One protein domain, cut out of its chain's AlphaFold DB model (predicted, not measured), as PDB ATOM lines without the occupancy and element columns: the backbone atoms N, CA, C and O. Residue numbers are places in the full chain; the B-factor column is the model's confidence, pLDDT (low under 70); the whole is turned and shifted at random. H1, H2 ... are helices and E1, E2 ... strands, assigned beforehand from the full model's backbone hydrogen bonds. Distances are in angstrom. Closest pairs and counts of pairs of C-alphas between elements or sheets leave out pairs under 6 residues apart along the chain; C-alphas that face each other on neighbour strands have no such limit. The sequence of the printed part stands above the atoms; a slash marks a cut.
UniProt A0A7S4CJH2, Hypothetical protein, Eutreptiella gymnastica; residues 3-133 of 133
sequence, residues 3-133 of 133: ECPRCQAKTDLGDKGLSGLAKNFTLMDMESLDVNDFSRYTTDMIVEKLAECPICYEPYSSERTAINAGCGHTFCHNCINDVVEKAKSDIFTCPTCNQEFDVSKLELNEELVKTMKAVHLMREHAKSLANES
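This is residues 3 to 133 of the 133 residues of the protein "Hypothetical protein" of Eutreptiella gymnastica (UniProt A0A7S4CJH2). Picture a small head, built of the strand hairpin E1 and E2, the helix H5 that follows at once, and the loops of residues 51 to 65 and 87 to 109, with the long helix H6 leaving it as an arm whose residues 124 to 133 stick out. Before the head, a loose string of short helices, H1, H2 and H3, leads in through H4, with residues 4 to 10, 14 to 20 and 30 to 36 standing free. The printed part has 131 residues, with six named helices and two named strands in the order H1, H2, H3, H4, E1, E2, H5, H6; the sheet E1 - E2 is antiparallel. The class is mostly helix, though under half of the residues are in named elements. The whole is loose, with a radius of gyration of the C-alphas of 18.6 A and spans of 58 by 46 by 28 A.

Start with H1, residues 17 to 20, and H2, residues 25 to 28, which are apart. H3, residues 37 to 40, is apart from H4, residues 43 to 50, while H2 and H4 are only just apart, at 8.4 A. Go on to E1, residues 66 to 68, and E2, residues 74 to 76, an antiparallel hairpin at 140 degrees; look there for N 67 and O 75 at 2.7 A and N 75 and O 67 at 2.8 A, both within hydrogen-bond range. The closest C-alphas of E1 and H5, residues 77 to 86, are those of Ile 67 and His 77, 5.9 A apart. For E1 and H6, residues 110 to 131, they are those of Ala 66 and Val 113, 6.6 A apart. H4 and H6 are near each other, with 7 pairs of C-alphas within 10 A, and H5 and H6 are apart. Residues 67 to 68 of E1 also pair, antiparallel, with residues 107 to 108. Every O i to N i+4 pair is within hydrogen-bond range in H4, H5 and H6; H1, H2 and H3 are too short for such a pair.

Find C-alpha 17 at (183.286, 153.521, 127.965), where H1 begins. H4 measures 10.7 A from first to last C-alpha, and H5 14.2 A. H6 runs 32.2 A from C-alpha 110 at (149.387, 173.483, 142.636) to C-alpha 131 at (166.148, 160.227, 166.744).

The C-alphas of Ser 89 and Ser 133 are the two farthest apart, at 58.7 A. The printed part has no cut, and the links H4 to E1 and H5 to H6 are long. The mean pLDDT of the printed part is 80.2; look for values under 70 at residues 4, 6, 16, 18 to 41 and 132 to 133.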
ATOM      1  N   GLU A   3     180.263 158.460 117.616       80.94
ATOM      2  CA  GLU A   3     179.894 159.483 116.635       80.94
ATOM      3  C   GLU A   3     178.393 159.754 116.706       80.94
ATOM      4  O   GLU A   3     177.579 158.840 116.583       80.94
ATOM      5  N   CYS A   4     178.018 161.019 116.906       68.38
ATOM      6  CA  CYS A   4     176.617 161.413 116.868       68.38
ATOM      7  C   CYS A   4     176.096 161.343 115.419       68.38
ATOM      8  O   CYS A   4     176.576 162.105 114.578       68.38
ATOM      9  N   PRO A   5     175.071 160.532 115.099       72.56
ATOM     10  CA  PRO A   5     174.580 160.381 113.724       72.56
ATOM     11  C   PRO A   5     173.909 161.650 113.175       72.56
ATOM     12  O   PRO A   5     173.688 161.763 111.974       72.56
ATOM     13  N   ARG A   6     173.583 162.614 114.047       69.19
ATOM     14  CA  ARG A   6     172.889 163.855 113.686       69.19
ATOM     15  C   ARG A   6     173.828 165.025 113.402       69.19
ATOM     16  O   ARG A   6     173.565 165.797 112.490       69.19
ATOM     17  N   CYS A   7     174.889 165.190 114.191       91.62
ATOM     18  CA  CYS A   7     175.814 166.323 114.062       91.62
ATOM     19  C   CYS A   7     177.270 165.916 113.811       91.62
ATOM     20  O   CYS A   7     178.123 166.789 113.703       91.62
ATOM     21  N   GLN A   8     177.561 164.611 113.743       87.62
ATOM     22  CA  GLN A   8     178.891 164.021 113.524       87.62
ATOM     23  C   GLN A   8     179.945 164.364 114.589       87.62
ATOM     24  O   GLN A   8     181.109 163.980 114.459       87.62
ATOM     25  N   ALA A   9     179.557 165.045 115.671       87.62
ATOM     26  CA  ALA A   9     180.440 165.300 116.796       87.62
ATOM     27  C   ALA A   9     180.929 163.974 117.396       87.62
ATOM     28  O   ALA A   9     180.144 163.043 117.608       87.62
ATOM     29  N   LYS A  10     182.238 163.907 117.661       87.44
ATOM     30  CA  LYS A  10     182.898 162.747 118.260       87.44
ATOM     31  C   LYS A  10     183.020 162.967 119.758       87.44
ATOM     32  O   LYS A  10     183.661 163.924 120.186       87.44
ATOM     33  N   THR A  11     182.444 162.073 120.546       80.06
ATOM     34  CA  THR A  11     182.572 162.101 122.006       80.06
ATOM     35  C   THR A  11     183.513 160.999 122.443       80.06
ATOM     36  O   THR A  11     183.286 159.826 122.132       80.06
ATOM     37  N   ASP A  12     184.583 161.360 123.149       82.38
ATOM     38  CA  ASP A  12     185.468 160.377 123.758       82.38
ATOM     39  C   ASP A  12     184.909 159.917 125.106       82.38
ATOM     40  O   ASP A  12     184.547 160.730 125.950       82.38
ATOM     41  N   LEU A  13     184.791 158.601 125.273       72.56
ATOM     42  CA  LEU A  13     184.185 157.978 126.453       72.56
ATOM     43  C   LEU A  13     185.241 157.526 127.476       72.56
ATOM     44  O   LEU A  13     184.882 157.048 128.553       72.56
ATOM     45  N   GLY A  14     186.530 157.665 127.142       75.31
ATOM     46  CA  GLY A  14     187.641 157.192 127.964       75.31
ATOM     47  C   GLY A  14     187.600 155.681 128.231       75.31
ATOM     48  O   GLY A  14     186.789 154.937 127.675       75.31
ATOM     49  N   ASP A  15     188.466 155.219 129.134       77.81
ATOM     50  CA  ASP A  15     188.700 153.787 129.393       77.81
ATOM     51  C   ASP A  15     187.500 153.057 130.009       77.81
ATOM     52  O   ASP A  15     187.399 151.832 129.956       77.81
ATOM     53  N   LYS A  16     186.564 153.807 130.600       64.19
ATOM     54  CA  LYS A  16     185.348 153.258 131.215       64.19
ATOM     55  C   LYS A  16     184.191 153.119 130.218       64.19
ATOM     56  O   LYS A  16     183.151 152.561 130.570       64.19
ATOM     57  N   GLY A  17     184.337 153.596 128.980       70.19
ATOM     58  CA  GLY A  17     183.286 153.521 127.965       70.19
ATOM     59  C   GLY A  17     181.952 154.105 128.451       70.19
ATOM     60  O   GLY A  17     181.912 155.097 129.177       70.19
ATOM     61  N   LEU A  18     180.838 153.459 128.094       62.66
ATOM     62  CA  LEU A  18     179.489 153.911 128.472       62.66
ATOM     63  C   LEU A  18     179.229 153.896 129.992       62.66
ATOM     64  O   LEU A  18     178.355 154.611 130.473       62.66
ATOM     65  N   SER A  19     180.005 153.126 130.762       57.56
ATOM     66  CA  SER A  19     179.861 153.046 132.224       57.56
ATOM     67  C   SER A  19     180.375 154.291 132.962       57.56
ATOM     68  O   SER A  19     180.078 154.469 134.143       57.56
ATOM     69  N   GLY A  20     181.139 155.150 132.273       50.59
ATOM     70  CA  GLY A  20     181.660 156.413 132.798       50.59
ATOM     71  C   GLY A  20     180.723 157.612 132.624       50.59
ATOM     72  O   GLY A  20     181.022 158.678 133.163       50.59
ATOM     73  N   LEU A  21     179.604 157.468 131.901       60.22
ATOM     74  CA  LEU A  21     178.581 158.510 131.869       60.22
ATOM     75  C   LEU A  21     177.912 158.616 133.242       60.22
ATOM     76  O   LEU A  21     177.653 157.601 133.894       60.22
ATOM     77  N   ALA A  22     177.610 159.848 133.672       54.31
ATOM     78  CA  ALA A  22     176.731 160.074 134.814       54.31
ATOM     79  C   ALA A  22     175.486 159.201 134.620       54.31
ATOM     80  O   ALA A  22     174.870 159.228 133.555       54.31
ATOM     81  N   LYS A  23     175.206 158.348 135.609       51.22
ATOM     82  CA  LYS A  23     174.195 157.295 135.545       51.22
ATOM     83  C   LYS A  23     172.814 157.890 135.240       51.22
ATOM     84  O   LYS A  23     172.034 158.129 136.150       51.22
ATOM     85  N   ASN A  24     172.471 158.016 133.961       49.09
ATOM     86  CA  ASN A  24     171.099 158.204 133.480       49.09
ATOM     87  C   ASN A  24     170.319 156.873 133.523       49.09
ATOM     88  O   ASN A  24     169.459 156.617 132.688       49.09
ATOM     89  N   PHE A  25     170.638 155.981 134.468       46.44
ATOM     90  CA  PHE A  25     170.010 154.661 134.553       46.44
ATOM     91  C   PHE A  25     168.602 154.715 135.149       46.44
ATOM     92  O   PHE A  25     167.807 153.834 134.869       46.44
ATOM     93  N   THR A  26     168.224 155.790 135.846       50.03
ATOM     94  CA  THR A  26     166.854 155.917 136.370       50.03
ATOM     95  C   THR A  26     165.787 156.115 135.288       50.03
ATOM     96  O   THR A  26     164.612 155.931 135.573       50.03
ATOM     97  N   LEU A  27     166.170 156.483 134.059       47.16
ATOM     98  CA  LEU A  27     165.241 156.657 132.932       47.16
ATOM     99  C   LEU A  27     165.108 155.399 132.058       47.16
ATOM    100  O   LEU A  27     164.051 155.199 131.470       47.16
ATOM    101  N   MET A  28     166.121 154.522 132.010       43.22
ATOM    102  CA  MET A  28     166.000 153.228 131.310       43.22
ATOM    103  C   MET A  28     165.109 152.230 132.067       43.22
ATOM    104  O   MET A  28     164.546 151.322 131.456       43.22
ATOM    105  N   ASP A  29     164.916 152.436 133.370       47.56
ATOM    106  CA  ASP A  29     164.045 151.598 134.199       47.56
ATOM    107  C   ASP A  29     162.557 151.986 134.087       47.56
ATOM    108  O   ASP A  29     161.701 151.198 134.463       47.56
ATOM    109  N   MET A  30     162.215 153.173 133.556       50.50
ATOM    110  CA  MET A  30     160.813 153.618 133.443       50.50
ATOM    111  C   MET A  30     160.112 153.112 132.176       50.50
ATOM    112  O   MET A  30     158.919 152.822 132.207       50.50
ATOM    113  N   GLU A  31     160.844 152.967 131.067       44.22
ATOM    114  CA  GLU A  31     160.315 152.391 129.816       44.22
ATOM    115  C   GLU A  31     160.210 150.851 129.893       44.22
ATOM    116  O   GLU A  31     159.517 150.225 129.094       44.22
ATOM    117  N   SER A  32     160.862 150.243 130.892       49.47
ATOM    118  CA  SER A  32     160.915 148.800 131.142       49.47
ATOM    119  C   SER A  32     160.135 148.343 132.384       49.47
ATOM    120  O   SER A  32     160.309 147.202 132.809       49.47
ATOM    121  N   LEU A  33     159.252 149.188 132.945       47.19
ATOM    122  CA  LEU A  33     158.419 148.843 134.106       47.19
ATOM    123  C   LEU A  33     157.438 147.705 133.782       47.19
ATOM    124  O   LEU A  33     156.268 147.919 133.464       47.19
ATOM    125  N   ASP A  34     157.910 146.472 133.924       48.09
ATOM    126  CA  ASP A  34     157.071 145.342 134.278       48.09
ATOM    127  C   ASP A  34     156.517 145.620 135.684       48.09
ATOM    128  O   ASP A  34     157.264 145.802 136.649       48.09
ATOM    129  N   VAL A  35     155.190 145.658 135.807       54.59
ATOM    130  CA  VAL A  35     154.464 145.806 137.082       54.59
ATOM    131  C   VAL A  35     154.904 144.790 138.148       54.59
ATOM    132  O   VAL A  35     154.668 145.016 139.335       54.59
ATOM    133  N   ASN A  36     155.581 143.705 137.757       51.91
ATOM    134  CA  ASN A  36     156.124 142.696 138.662       51.91
ATOM    135  C   ASN A  36     157.463 143.075 139.338       51.91
ATOM    136  O   ASN A  36     157.801 142.458 140.349       51.91
ATOM    137  N   ASP A  37     158.208 144.083 138.860       52.97
ATOM    138  CA  ASP A  37     159.514 144.472 139.444       52.97
ATOM    139  C   ASP A  37     159.423 145.634 140.457       52.97
ATOM    140  O   ASP A  37     160.411 146.071 141.051       52.97
ATOM    141  N   PHE A  38     158.197 146.078 140.761       55.34
ATOM    142  CA  PHE A  38     157.903 147.066 141.809       55.34
ATOM    143  C   PHE A  38     158.373 146.615 143.206       55.34
ATOM    144  O   PHE A  38     158.508 147.427 144.116       55.34
ATOM    145  N   SER A  39     158.667 145.320 143.381       56.09
ATOM    146  CA  SER A  39     159.214 144.753 144.621       56.09
ATOM    147  C   SER A  39     160.603 145.290 145.003       56.09
ATOM    148  O   SER A  39     161.003 145.159 146.160       56.09
ATOM    149  N   ARG A  40     161.341 145.895 144.059       54.59
ATOM    150  CA  ARG A  40     162.717 146.385 144.269       54.59
ATOM    151  C   ARG A  40     162.809 147.861 144.645       54.59
ATOM    152  O   ARG A  40     163.856 148.289 145.130       54.59
ATOM    153  N   TYR A  41     161.748 148.629 144.429       57.69
ATOM    154  CA  TYR A  41     161.722 150.063 144.687       57.69
ATOM    155  C   TYR A  41     160.851 150.352 145.905       57.69
ATOM    156  O   TYR A  41     159.715 149.889 146.000       57.69
ATOM    157  N   THR A  42     161.369 151.129 146.856       70.94
ATOM    158  CA  THR A  42     160.524 151.628 147.944       70.94
ATOM    159  C   THR A  42     159.605 152.718 147.402       70.94
ATOM    160  O   THR A  42     159.965 153.458 146.482       70.94
ATOM    161  N   THR A  43     158.422 152.854 148.000       72.19
ATOM    162  CA  THR A  43     157.484 153.939 147.680       72.19
ATOM    163  C   THR A  43     158.162 155.309 147.750       72.19
ATOM    164  O   THR A  43     157.929 156.146 146.885       72.19
ATOM    165  N   ASP A  44     159.065 155.511 148.713       73.50
ATOM    166  CA  ASP A  44     159.835 156.749 148.843       73.50
ATOM    167  C   ASP A  44     160.700 157.048 147.617       73.50
ATOM    168  O   ASP A  44     160.704 158.181 147.138       73.50
ATOM    169  N   MET A  45     161.385 156.037 147.076       71.12
ATOM    170  CA  MET A  45     162.280 156.205 145.930       71.12
ATOM    171  C   MET A  45     161.514 156.598 144.660       71.12
ATOM    172  O   MET A  45     161.985 157.395 143.850       71.12
ATOM    173  N   ILE A  46     160.303 156.061 144.503       73.50
ATOM    174  CA  ILE A  46     159.410 156.379 143.384       73.50
ATOM    175  C   ILE A  46     158.879 157.803 143.518       73.50
ATOM    176  O   ILE A  46     158.897 158.563 142.552       73.50
ATOM    177  N   VAL A  47     158.441 158.181 144.722       78.00
ATOM    178  CA  VAL A  47     157.947 159.534 144.997       78.00
ATOM    179  C   VAL A  47     159.032 160.573 144.731       78.00
ATOM    180  O   VAL A  47     158.733 161.583 144.108       78.00
ATOM    181  N   GLU A  48     160.283 160.326 145.130       77.56
ATOM    182  CA  GLU A  48     161.396 161.242 144.842       77.56
ATOM    183  C   GLU A  48     161.587 161.466 143.344       77.56
ATOM    184  O   GLU A  48     161.713 162.606 142.908       77.56
ATOM    185  N   LYS A  49     161.528 160.402 142.538       75.75
ATOM    186  CA  LYS A  49     161.730 160.526 141.092       75.75
ATOM    187  C   LYS A  49     160.571 161.195 140.367       75.75
ATOM    188  O   LYS A  49     160.807 161.990 139.463       75.75
ATOM    189  N   LEU A  50     159.333 160.911 140.763       81.50
ATOM    190  CA  LEU A  50     158.148 161.562 140.189       81.50
ATOM    191  C   LEU A  50     158.019 163.036 140.611       81.50
ATOM    192  O   LEU A  50     157.286 163.801 139.987       81.50
ATOM    193  N   ALA A  51     158.733 163.431 141.664       86.69
ATOM    194  CA  ALA A  51     158.737 164.770 142.228       86.69
ATOM    195  C   ALA A  51     159.861 165.676 141.705       86.69
ATOM    196  O   ALA A  51     160.051 166.765 142.247       86.69
ATOM    197  N   GLU A  52     160.614 165.259 140.691       90.38
ATOM    198  CA  GLU A  52     161.735 166.017 140.134       90.38
ATOM    199  C   GLU A  52     161.415 166.557 138.738       90.38
ATOM    200  O   GLU A  52     160.747 165.920 137.925       90.38
ATOM    201  N   CYS A  53     161.954 167.735 138.423       93.56
ATOM    202  CA  CYS A  53     161.887 168.262 137.066       93.56
ATOM    203  C   CYS A  53     162.729 167.399 136.109       93.56
ATOM    204  O   CYS A  53     163.926 167.249 136.348       93.56
ATOM    205  N   PRO A  54     162.196 166.936 134.962       90.38
ATOM    206  CA  PRO A  54     162.934 166.061 134.043       90.38
ATOM    207  C   PRO A  54     164.090 166.758 133.300       90.38
ATOM    208  O   PRO A  54     164.839 166.106 132.581       90.38
ATOM    209  N   ILE A  55     164.233 168.082 133.440       92.50
ATOM    210  CA  ILE A  55     165.289 168.872 132.785       92.50
ATOM    211  C   ILE A  55     166.479 169.102 133.724       92.50
ATOM    212  O   ILE A  55     167.622 168.896 133.326       92.50
ATOM    213  N   CYS A  56     166.224 169.556 134.956       94.00
ATOM    214  CA  CYS A  56     167.278 169.864 135.933       94.00
ATOM    215  C   CYS A  56     167.440 168.807 137.030       94.00
ATOM    216  O   CYS A  56     168.397 168.894 137.790       94.00
ATOM    217  N   TYR A  57     166.535 167.828 137.107       90.62
ATOM    218  CA  TYR A  57     166.524 166.757 138.109       90.62
ATOM    219  C   TYR A  57     166.460 167.258 139.556       90.62
ATOM    220  O   TYR A  57     166.860 166.564 140.485       90.62
ATOM    221  N   GLU A  58     165.954 168.477 139.750       91.62
ATOM    222  CA  GLU A  58     165.726 169.041 141.074       91.62
ATOM    223  C   GLU A  58     164.265 168.859 141.516       91.62
ATOM    224  O   GLU A  58     163.362 169.020 140.681       91.62
ATOM    225  N   PRO A  59     164.016 168.587 142.814       90.25
ATOM    226  CA  PRO A  59     162.673 168.401 143.353       90.25
ATOM    227  C   PRO A  59     161.794 169.650 143.246       90.25
ATOM    228  O   PRO A  59     162.259 170.773 143.449       90.25
ATOM    229  N   TYR A  60     160.499 169.463 143.003       92.69
ATOM    230  CA  TYR A  60     159.528 170.553 143.054       92.69
ATOM    231  C   TYR A  60     159.329 171.063 144.481       92.69
ATOM    232  O   TYR A  60     159.290 170.304 145.451       92.69
ATOM    233  N   SER A  61     159.150 172.374 144.607       89.56
ATOM    234  CA  SER A  61     158.918 173.039 145.887       89.56
ATOM    235  C   SER A  61     158.083 174.304 145.694       89.56
ATOM    236  O   SER A  61     157.688 174.646 144.578       89.56
ATOM    237  N   SER A  62     157.819 175.031 146.781       85.69
ATOM    238  CA  SER A  62     157.212 176.364 146.697       85.69
ATOM    239  C   SER A  62     158.083 177.373 145.942       85.69
ATOM    240  O   SER A  62     157.550 178.313 145.366       85.69
ATOM    241  N   GLU A  63     159.404 177.185 145.943       86.81
ATOM    242  CA  GLU A  63     160.363 178.037 145.226       86.81
ATOM    243  C   GLU A  63     160.628 177.520 143.809       86.81
ATOM    244  O   GLU A  63     160.886 178.292 142.889       86.81
ATOM    245  N   ARG A  64     160.524 176.201 143.620       90.69
ATOM    246  CA  ARG A  64     160.674 175.517 142.336       90.69
ATOM    247  C   ARG A  64     159.313 174.999 141.884       90.69
ATOM    248  O   ARG A  64     159.048 173.795 141.898       90.69
ATOM    249  N   THR A  65     158.444 175.940 141.524       93.00
ATOM    250  CA  THR A  65     157.047 175.661 141.181       93.00
ATOM    251  C   THR A  65     156.940 174.763 139.955       93.00
ATOM    252  O   THR A  65     157.666 174.918 138.969       93.00
ATOM    253  N   ALA A  66     156.029 173.801 140.041       95.50
ATOM    254  CA  ALA A  66     155.738 172.842 138.991       95.50
ATOM    255  C   ALA A  66     154.748 173.436 137.980       95.50
ATOM    256  O   ALA A  66     153.678 173.890 138.370       95.50
ATOM    257  N   ILE A  67     155.084 173.409 136.695       96.31
ATOM    258  CA  ILE A  67     154.283 173.929 135.586       96.31
ATOM    259  C   ILE A  67     153.969 172.781 134.630       96.31
ATOM    260  O   ILE A  67     154.880 172.116 134.135       96.31
ATOM    261  N   ASN A  68     152.689 172.556 134.362       95.19
ATOM    262  CA  ASN A  68     152.221 171.601 133.373       95.19
ATOM    263  C   ASN A  68     152.227 172.244 131.986       95.19
ATOM    264  O   ASN A  68     151.691 173.334 131.793       95.19
ATOM    265  N   ALA A  69     152.794 171.541 131.013       92.69
ATOM    266  CA  ALA A  69     152.546 171.815 129.608       92.69
ATOM    267  C   ALA A  69     151.177 171.253 129.198       92.69
ATOM    268  O   ALA A  69     150.707 170.275 129.778       92.69
ATOM    269  N   GLY A  70     150.578 171.780 128.125       88.19
ATOM    270  CA  GLY A  70     149.273 171.313 127.622       88.19
ATOM    271  C   GLY A  70     149.212 169.837 127.188       88.19
ATOM    272  O   GLY A  70     148.134 169.329 126.900       88.19
ATOM    273  N   CYS A  71     150.354 169.144 127.137       91.06
ATOM    274  CA  CYS A  71     150.455 167.698 126.921       91.06
ATOM    275  C   CYS A  71     150.438 166.865 128.220       91.06
ATOM    276  O   CYS A  71     150.453 165.641 128.150       91.06
ATOM    277  N   GLY A  72     150.441 167.505 129.394       89.88
ATOM    278  CA  GLY A  72     150.435 166.856 130.708       89.88
ATOM    279  C   GLY A  72     151.809 166.646 131.353       89.88
ATOM    280  O   GLY A  72     151.864 166.293 132.525       89.88
ATOM    281  N   HIS A  73     152.919 166.889 130.646       94.31
ATOM    282  CA  HIS A  73     154.254 166.835 131.255       94.31
ATOM    283  C   HIS A  73     154.520 168.054 132.137       94.31
ATOM    284  O   HIS A  73     154.187 169.181 131.770       94.31
ATOM    285  N   THR A  74     155.172 167.821 133.273       94.88
ATOM    286  CA  THR A  74     155.448 168.845 134.279       94.88
ATOM    287  C   THR A  74     156.928 169.228 134.290       94.88
ATOM    288  O   THR A  74     157.813 168.379 134.245       94.88
ATOM    289  N   PHE A  75     157.217 170.520 134.405       95.69
ATOM    290  CA  PHE A  75     158.566 171.088 134.453       95.69
ATOM    291  C   PHE A  75     158.637 172.137 135.554       95.69
ATOM    292  O   PHE A  75     157.613 172.676 135.954       95.69
ATOM    293  N   CYS A  76     159.823 172.457 136.070       96.94
ATOM    294  CA  CYS A  76     159.909 173.615 136.956       96.94
ATOM    295  C   CYS A  76     159.826 174.915 136.148       96.94
ATOM    296  O   CYS A  76     160.282 174.960 135.002       96.94
ATOM    297  N   HIS A  77     159.280 175.967 136.761       95.38
ATOM    298  CA  HIS A  77     159.093 177.283 136.140       95.38
ATOM    299  C   HIS A  77     160.343 177.797 135.412       95.38
ATOM    300  O   HIS A  77     160.265 178.204 134.257       95.38
ATOM    301  N   ASN A  78     161.518 177.693 136.040       95.94
ATOM    302  CA  ASN A  78     162.765 178.160 135.432       95.94
ATOM    303  C   ASN A  78     163.102 177.380 134.154       95.94
ATOM    304  O   ASN A  78     163.433 177.979 133.139       95.94
ATOM    305  N   CYS A  79     162.975 176.050 134.167       96.50
ATOM    306  CA  CYS A  79     163.318 175.242 133.000       96.50
ATOM    307  C   CYS A  79     162.338 175.423 131.836       96.50
ATOM    308  O   CYS A  79     162.776 175.410 130.689       96.50
ATOM    309  N   ILE A  80     161.034 175.570 132.098       94.88
ATOM    310  CA  ILE A  80     160.072 175.786 131.010       94.88
ATOM    311  C   ILE A  80     160.190 177.197 130.425       94.88
ATOM    312  O   ILE A  80     160.116 177.347 129.209       94.88
ATOM    313  N   ASN A  81     160.478 178.209 131.248       93.75
ATOM    314  CA  ASN A  81     160.740 179.561 130.754       93.75
ATOM    315  C   ASN A  81     162.015 179.612 129.917       93.75
ATOM    316  O   ASN A  81     161.999 180.186 128.837       93.75
ATOM    317  N   ASP A  82     163.078 178.929 130.342       93.75
ATOM    318  CA  ASP A  82     164.301 178.777 129.552       93.75
ATOM    319  C   ASP A  82     164.028 178.203 128.149       93.75
ATOM    320  O   ASP A  82     164.676 178.598 127.180       93.75
ATOM    321  N   VAL A  83     163.095 177.250 128.029       91.19
ATOM    322  CA  VAL A  83     162.680 176.677 126.734       91.19
ATOM    323  C   VAL A  83     161.966 177.723 125.884       91.19
ATOM    324  O   VAL A  83     162.257 177.835 124.693       91.19
ATOM    325  N   VAL A  84     161.070 178.500 126.492       91.44
ATOM    326  CA  VAL A  84     160.323 179.570 125.820       91.44
ATOM    327  C   VAL A  84     161.260 180.690 125.359       91.44
ATOM    328  O   VAL A  84     161.217 181.082 124.199       91.44
ATOM    329  N   GLU A  85     162.166 181.160 126.217       91.19
ATOM    330  CA  GLU A  85     163.099 182.252 125.907       91.19
ATOM    331  C   GLU A  85     164.132 181.878 124.836       91.19
ATOM    332  O   GLU A  85     164.562 182.724 124.052       91.19
ATOM    333  N   LYS A  86     164.551 180.607 124.787       88.50
ATOM    334  CA  LYS A  86     165.520 180.121 123.788       88.50
ATOM    335  C   LYS A  86     164.876 179.807 122.438       88.50
ATOM    336  O   LYS A  86     165.604 179.646 121.451       88.50
ATOM    337  N   ALA A  87     163.550 179.701 122.368       85.44
ATOM    338  CA  ALA A  87     162.857 179.481 121.111       85.44
ATOM    339  C   ALA A  87     162.962 180.733 120.227       85.44
ATOM    340  O   ALA A  87     162.669 181.850 120.639       85.44
ATOM    341  N   LYS A  88     163.381 180.546 118.972       79.75
ATOM    342  CA  LYS A  88     163.445 181.627 117.968       79.75
ATOM    343  C   LYS A  88     162.117 181.811 117.217       79.75
ATOM    344  O   LYS A  88     162.092 182.471 116.181       79.75
ATOM    345  N   SER A  89     161.057 181.158 117.682       80.94
ATOM    346  CA  SER A  89     159.754 181.050 117.031       80.94
ATOM    347  C   SER A  89     158.646 180.975 118.072       80.94
ATOM    348  O   SER A  89     158.893 180.524 119.186       80.94
ATOM    349  N   ASP A  90     157.419 181.293 117.661       82.06
ATOM    350  CA  ASP A  90     156.219 181.224 118.512       82.06
ATOM    351  C   ASP A  90     155.650 179.799 118.665       82.06
ATOM    352  O   ASP A  90     154.613 179.594 119.293       82.06
ATOM    353  N   ILE A  91     156.311 178.804 118.068       84.31
ATOM    354  CA  ILE A  91     155.969 177.386 118.200       84.31
ATOM    355  C   ILE A  91     156.911 176.767 119.230       84.31
ATOM    356  O   ILE A  91     158.123 176.702 119.007       84.31
ATOM    357  N   PHE A  92     156.346 176.293 120.338       89.38
ATOM    358  CA  PHE A  92     157.081 175.662 121.432       89.38
ATOM    359  C   PHE A  92     156.786 174.169 121.465       89.38
ATOM    360  O   PHE A  92     155.651 173.750 121.267       89.38
ATOM    361  N   THR A  93     157.802 173.354 121.741       91.75
ATOM    362  CA  THR A  93     157.676 171.893 121.785       91.75
ATOM    363  C   THR A  93     158.028 171.364 123.162       91.75
ATOM    364  O   THR A  93     159.035 171.765 123.748       91.75
ATOM    365  N   CYS A  94     157.218 170.440 123.678       91.44
ATOM    366  CA  CYS A  94     157.459 169.793 124.960       91.44
ATOM    367  C   CYS A  94     158.817 169.063 124.950       91.44
ATOM    368  O   CYS A  94     159.007 168.189 124.103       91.44
ATOM    369  N   PRO A  95     159.728 169.330 125.904       91.44
ATOM    370  CA  PRO A  95     161.025 168.651 125.972       91.44
ATOM    371  C   PRO A  95     160.949 167.130 126.175       91.44
ATOM    372  O   PRO A  95     161.918 166.434 125.888       91.44
ATOM    373  N   THR A  96     159.817 166.615 126.666       90.00
ATOM    374  CA  THR A  96     159.633 165.186 126.957       90.00
ATOM    375  C   THR A  96     159.009 164.421 125.790       90.00
ATOM    376  O   THR A  96     159.494 163.348 125.447       90.00
ATOM    377  N   CYS A  97     157.956 164.950 125.155       90.25
ATOM    378  CA  CYS A  97     157.219 164.236 124.097       90.25
ATOM    379  C   CYS A  97     157.233 164.917 122.721       90.25
ATOM    380  O   CYS A  97     156.611 164.412 121.790       90.25
ATOM    381  N   ASN A  98     157.911 166.060 122.580       91.94
ATOM    382  CA  ASN A  98     157.966 166.887 121.368       91.94
ATOM    383  C   ASN A  98     156.614 167.424 120.866       91.94
ATOM    384  O   ASN A  98     156.557 168.008 119.787       91.94
ATOM    385  N   GLN A  99     155.533 167.275 121.635       91.75
ATOM    386  CA  GLN A  99     154.238 167.842 121.274       91.75
ATOM    387  C   GLN A  99     154.286 169.372 121.328       91.75
ATOM    388  O   GLN A  99     154.783 169.948 122.301       91.75
ATOM    389  N   GLU A 100     153.744 170.016 120.298       92.00
ATOM    390  CA  GLU A 100     153.607 171.468 120.252       92.00
ATOM    391  C   GLU A 100     152.636 171.968 121.329       92.00
ATOM    392  O   GLU A 100     151.593 171.359 121.596       92.00
ATOM    393  N   PHE A 101     152.971 173.093 121.949       88.00
ATOM    394  CA  PHE A 101     152.117 173.762 122.916       88.00
ATOM    395  C   PHE A 101     152.201 175.281 122.771       88.00
ATOM    396  O   PHE A 101     153.178 175.836 122.277       88.00
ATOM    397  N   ASP A 102     151.141 175.938 123.231       89.25
ATOM    398  CA  ASP A 102     151.066 177.388 123.357       89.25
ATOM    399  C   ASP A 102     151.433 177.772 124.798       89.25
ATOM    400  O   ASP A 102     151.028 177.078 125.737       89.25
ATOM    401  N   VAL A 103     152.177 178.864 124.986       88.94
ATOM    402  CA  VAL A 103     152.552 179.378 126.317       88.94
ATOM    403  C   VAL A 103     151.342 179.681 127.202       88.94
ATOM    404  O   VAL A 103     151.428 179.549 128.417       88.94
ATOM    405  N   SER A 104     150.192 180.011 126.612       88.69
ATOM    406  CA  SER A 104     148.920 180.200 127.322       88.69
ATOM    407  C   SER A 104     148.368 178.918 127.953       88.69
ATOM    408  O   SER A 104     147.516 178.997 128.832       88.69
ATOM    409  N   LYS A 105     148.852 177.742 127.532       88.38
ATOM    410  CA  LYS A 105     148.499 176.434 128.108       88.38
ATOM    411  C   LYS A 105     149.461 175.985 129.209       88.38
ATOM    412  O   LYS A 105     149.399 174.829 129.622       88.38
ATOM    413  N   LEU A 106     150.391 176.845 129.627       92.50
ATOM    414  CA  LEU A 106     151.243 176.580 130.778       92.50
ATOM    415  C   LEU A 106     150.465 176.874 132.058       92.50
ATOM    416  O   LEU A 106     150.052 178.006 132.299       92.50
ATOM    417  N   GLU A 107     150.286 175.851 132.887       95.19
ATOM    418  CA  GLU A 107     149.470 175.943 134.098       95.19
ATOM    419  C   GLU A 107     150.256 175.511 135.333       95.19
ATOM    420  O   GLU A 107     151.014 174.541 135.304       95.19
ATOM    421  N   LEU A 108     150.063 176.217 136.447       94.69
ATOM    422  CA  LEU A 108     150.659 175.842 137.725       94.69
ATOM    423  C   LEU A 108     150.055 174.523 138.222       94.69
ATOM    424  O   LEU A 108     148.847 174.407 138.412       94.69
ATOM    425  N   ASN A 109     150.906 173.547 138.519       94.31
ATOM    426  CA  ASN A 109     150.503 172.308 139.163       94.31
ATOM    427  C   ASN A 109     150.511 172.483 140.689       94.31
ATOM    428  O   ASN A 109     151.412 172.022 141.394       94.31
ATOM    429  N   GLU A 110     149.513 173.208 141.201       91.56
ATOM    430  CA  GLU A 110     149.387 173.483 142.636       91.56
ATOM    431  C   GLU A 110     149.304 172.211 143.478       91.56
ATOM    432  O   GLU A 110     149.840 172.166 144.585       91.56
ATOM    433  N   GLU A 111     148.616 171.191 142.965       91.81
ATOM    434  CA  GLU A 111     148.387 169.945 143.690       91.81
ATOM    435  C   GLU A 111     149.699 169.199 143.923       91.81
ATOM    436  O   GLU A 111     149.964 168.734 145.034       91.81
ATOM    437  N   LEU A 112     150.578 169.176 142.916       89.44
ATOM    438  CA  LEU A 112     151.912 168.610 143.063       89.44
ATOM    439  C   LEU A 112     152.727 169.378 144.108       89.44
ATOM    440  O   LEU A 112     153.329 168.765 144.987       89.44
ATOM    441  N   VAL A 113     152.698 170.714 144.086       88.69
ATOM    442  CA  VAL A 113     153.421 171.541 145.072       88.69
ATOM    443  C   VAL A 113     152.900 171.304 146.498       88.69
ATOM    444  O   VAL A 113     153.694 171.145 147.429       88.69
ATOM    445  N   LYS A 114     151.574 171.235 146.685       90.19
ATOM    446  CA  LYS A 114     150.937 170.936 147.982       90.19
ATOM    447  C   LYS A 114     151.329 169.548 148.482       90.19
ATOM    448  O   LYS A 114     151.738 169.405 149.636       90.19
ATOM    449  N   THR A 115     151.272 168.552 147.601       89.38
ATOM    450  CA  THR A 115     151.657 167.171 147.908       89.38
ATOM    451  C   THR A 115     153.126 167.092 148.314       89.38
ATOM    452  O   THR A 115     153.448 166.488 149.334       89.38
ATOM    453  N   MET A 116     154.026 167.768 147.594       87.75
ATOM    454  CA  MET A 116     155.456 167.767 147.921       87.75
ATOM    455  C   MET A 116     155.762 168.416 149.264       87.75
ATOM    456  O   MET A 116     156.575 167.903 150.035       87.75
ATOM    457  N   LYS A 117     155.048 169.492 149.602       87.75
ATOM    458  CA  LYS A 117     155.139 170.093 150.932       87.75
ATOM    459  C   LYS A 117     154.705 169.110 152.025       87.75
ATOM    460  O   LYS A 117     155.376 169.014 153.049       87.75
ATOM    461  N   ALA A 118     153.619 168.370 151.810       89.00
ATOM    462  CA  ALA A 118     153.151 167.365 152.762       89.00
ATOM    463  C   ALA A 118     154.164 166.220 152.934       89.00
ATOM    464  O   ALA A 118     154.496 165.874 154.066       89.00
ATOM    465  N   VAL A 119     154.719 165.694 151.835       85.44
ATOM    466  CA  VAL A 119     155.758 164.647 151.858       85.44
ATOM    467  C   VAL A 119     156.990 165.109 152.637       85.44
ATOM    468  O   VAL A 119     157.505 164.368 153.474       85.44
ATOM    469  N   HIS A 120     157.441 166.347 152.419       85.50
ATOM    470  CA  HIS A 120     158.557 166.915 153.173       85.50
ATOM    471  C   HIS A 120     158.268 166.948 154.683       85.50
ATOM    472  O   HIS A 120     159.075 166.460 155.470       85.50
ATOM    473  N   LEU A 121     157.089 167.432 155.089       89.12
ATOM    474  CA  LEU A 121     156.683 167.471 156.500       89.12
ATOM    475  C   LEU A 121     156.603 166.071 157.130       89.12
ATOM    476  O   LEU A 121     157.050 165.880 158.260       89.12
ATOM    477  N   MET A 122     156.071 165.086 156.400       87.44
ATOM    478  CA  MET A 122     155.999 163.697 156.867       87.44
ATOM    479  C   MET A 122     157.391 163.106 157.111       87.44
ATOM    480  O   MET A 122     157.600 162.420 158.110       87.44
ATOM    481  N   ARG A 123     158.358 163.402 156.234       85.69
ATOM    482  CA  ARG A 123     159.746 162.939 156.380       85.69
ATOM    483  C   ARG A 123     160.434 163.551 157.591       85.69
ATOM    484  O   ARG A 123     161.106 162.831 158.323       85.69
ATOM    485  N   GLU A 124     160.254 164.846 157.830       88.75
ATOM    486  CA  GLU A 124     160.826 165.506 159.009       88.75
ATOM    487  C   GLU A 124     160.255 164.928 160.311       88.75
ATOM    488  O   GLU A 124     161.008 164.637 161.239       88.75
ATOM    489  N   HIS A 125     158.949 164.647 160.344       90.00
ATOM    490  CA  HIS A 125     158.317 163.970 161.476       90.00
ATOM    491  C   HIS A 125     158.823 162.526 161.668       90.00
ATOM    492  O   HIS A 125     159.063 162.084 162.788       90.00
ATOM    493  N   ALA A 126     159.037 161.771 160.587       86.75
ATOM    494  CA  ALA A 126     159.600 160.424 160.682       86.75
ATOM    495  C   ALA A 126     161.039 160.434 161.235       86.75
ATOM    496  O   ALA A 126     161.389 159.596 162.067       86.75
ATOM    497  N   LYS A 127     161.862 161.409 160.821       88.12
ATOM    498  CA  LYS A 127     163.226 161.593 161.342       88.12
ATOM    499  C   LYS A 127     163.234 161.955 162.826       88.12
ATOM    500  O   LYS A 127     164.086 161.448 163.549       88.12
ATOM    501  N   SER A 128     162.313 162.805 163.290       88.31
ATOM    502  CA  SER A 128     162.256 163.167 164.713       88.31
ATOM    503  C   SER A 128     161.946 161.954 165.590       88.31
ATOM    504  O   SER A 128     162.633 161.746 166.581       88.31
ATOM    505  N   LEU A 129     161.006 161.096 165.173       88.50
ATOM    506  CA  LEU A 129     160.677 159.858 165.890       88.50
ATOM    507  C   LEU A 129     161.854 158.867 165.942       88.50
ATOM    508  O   LEU A 129     162.075 158.218 166.962       88.50
ATOM    509  N   ALA A 130     162.624 158.761 164.856       84.12
ATOM    510  CA  ALA A 130     163.787 157.874 164.788       84.12
ATOM    511  C   ALA A 130     164.964 158.345 165.661       84.12
ATOM    512  O   ALA A 130     165.746 157.517 166.110       84.12
ATOM    513  N   ASN A 131     165.088 159.654 165.907       76.56
ATOM    514  CA  ASN A 131     166.148 160.227 166.744       76.56
ATOM    515  C   ASN A 131     165.831 160.184 168.254       76.56
ATOM    516  O   ASN A 131     166.718 160.441 169.065       76.56
ATOM    517  N   GLU A 132     164.582 159.897 168.628       66.88
ATOM    518  CA  GLU A 132     164.126 159.737 170.020       66.88
ATOM    519  C   GLU A 132     164.146 158.268 170.498       66.88
ATOM    520  O   GLU A 132     163.832 158.000 171.659       66.88
ATOM    521  N   SER A 133     164.513 157.328 169.613       53.16
ATOM    522  CA  SER A 133     164.598 155.874 169.855       53.16
ATOM    523  C   SER A 133     166.043 155.405 170.023       53.16
ATOM    524  O   SER A 133     166.263 154.483 170.841       53.16
TER     525      SER A 133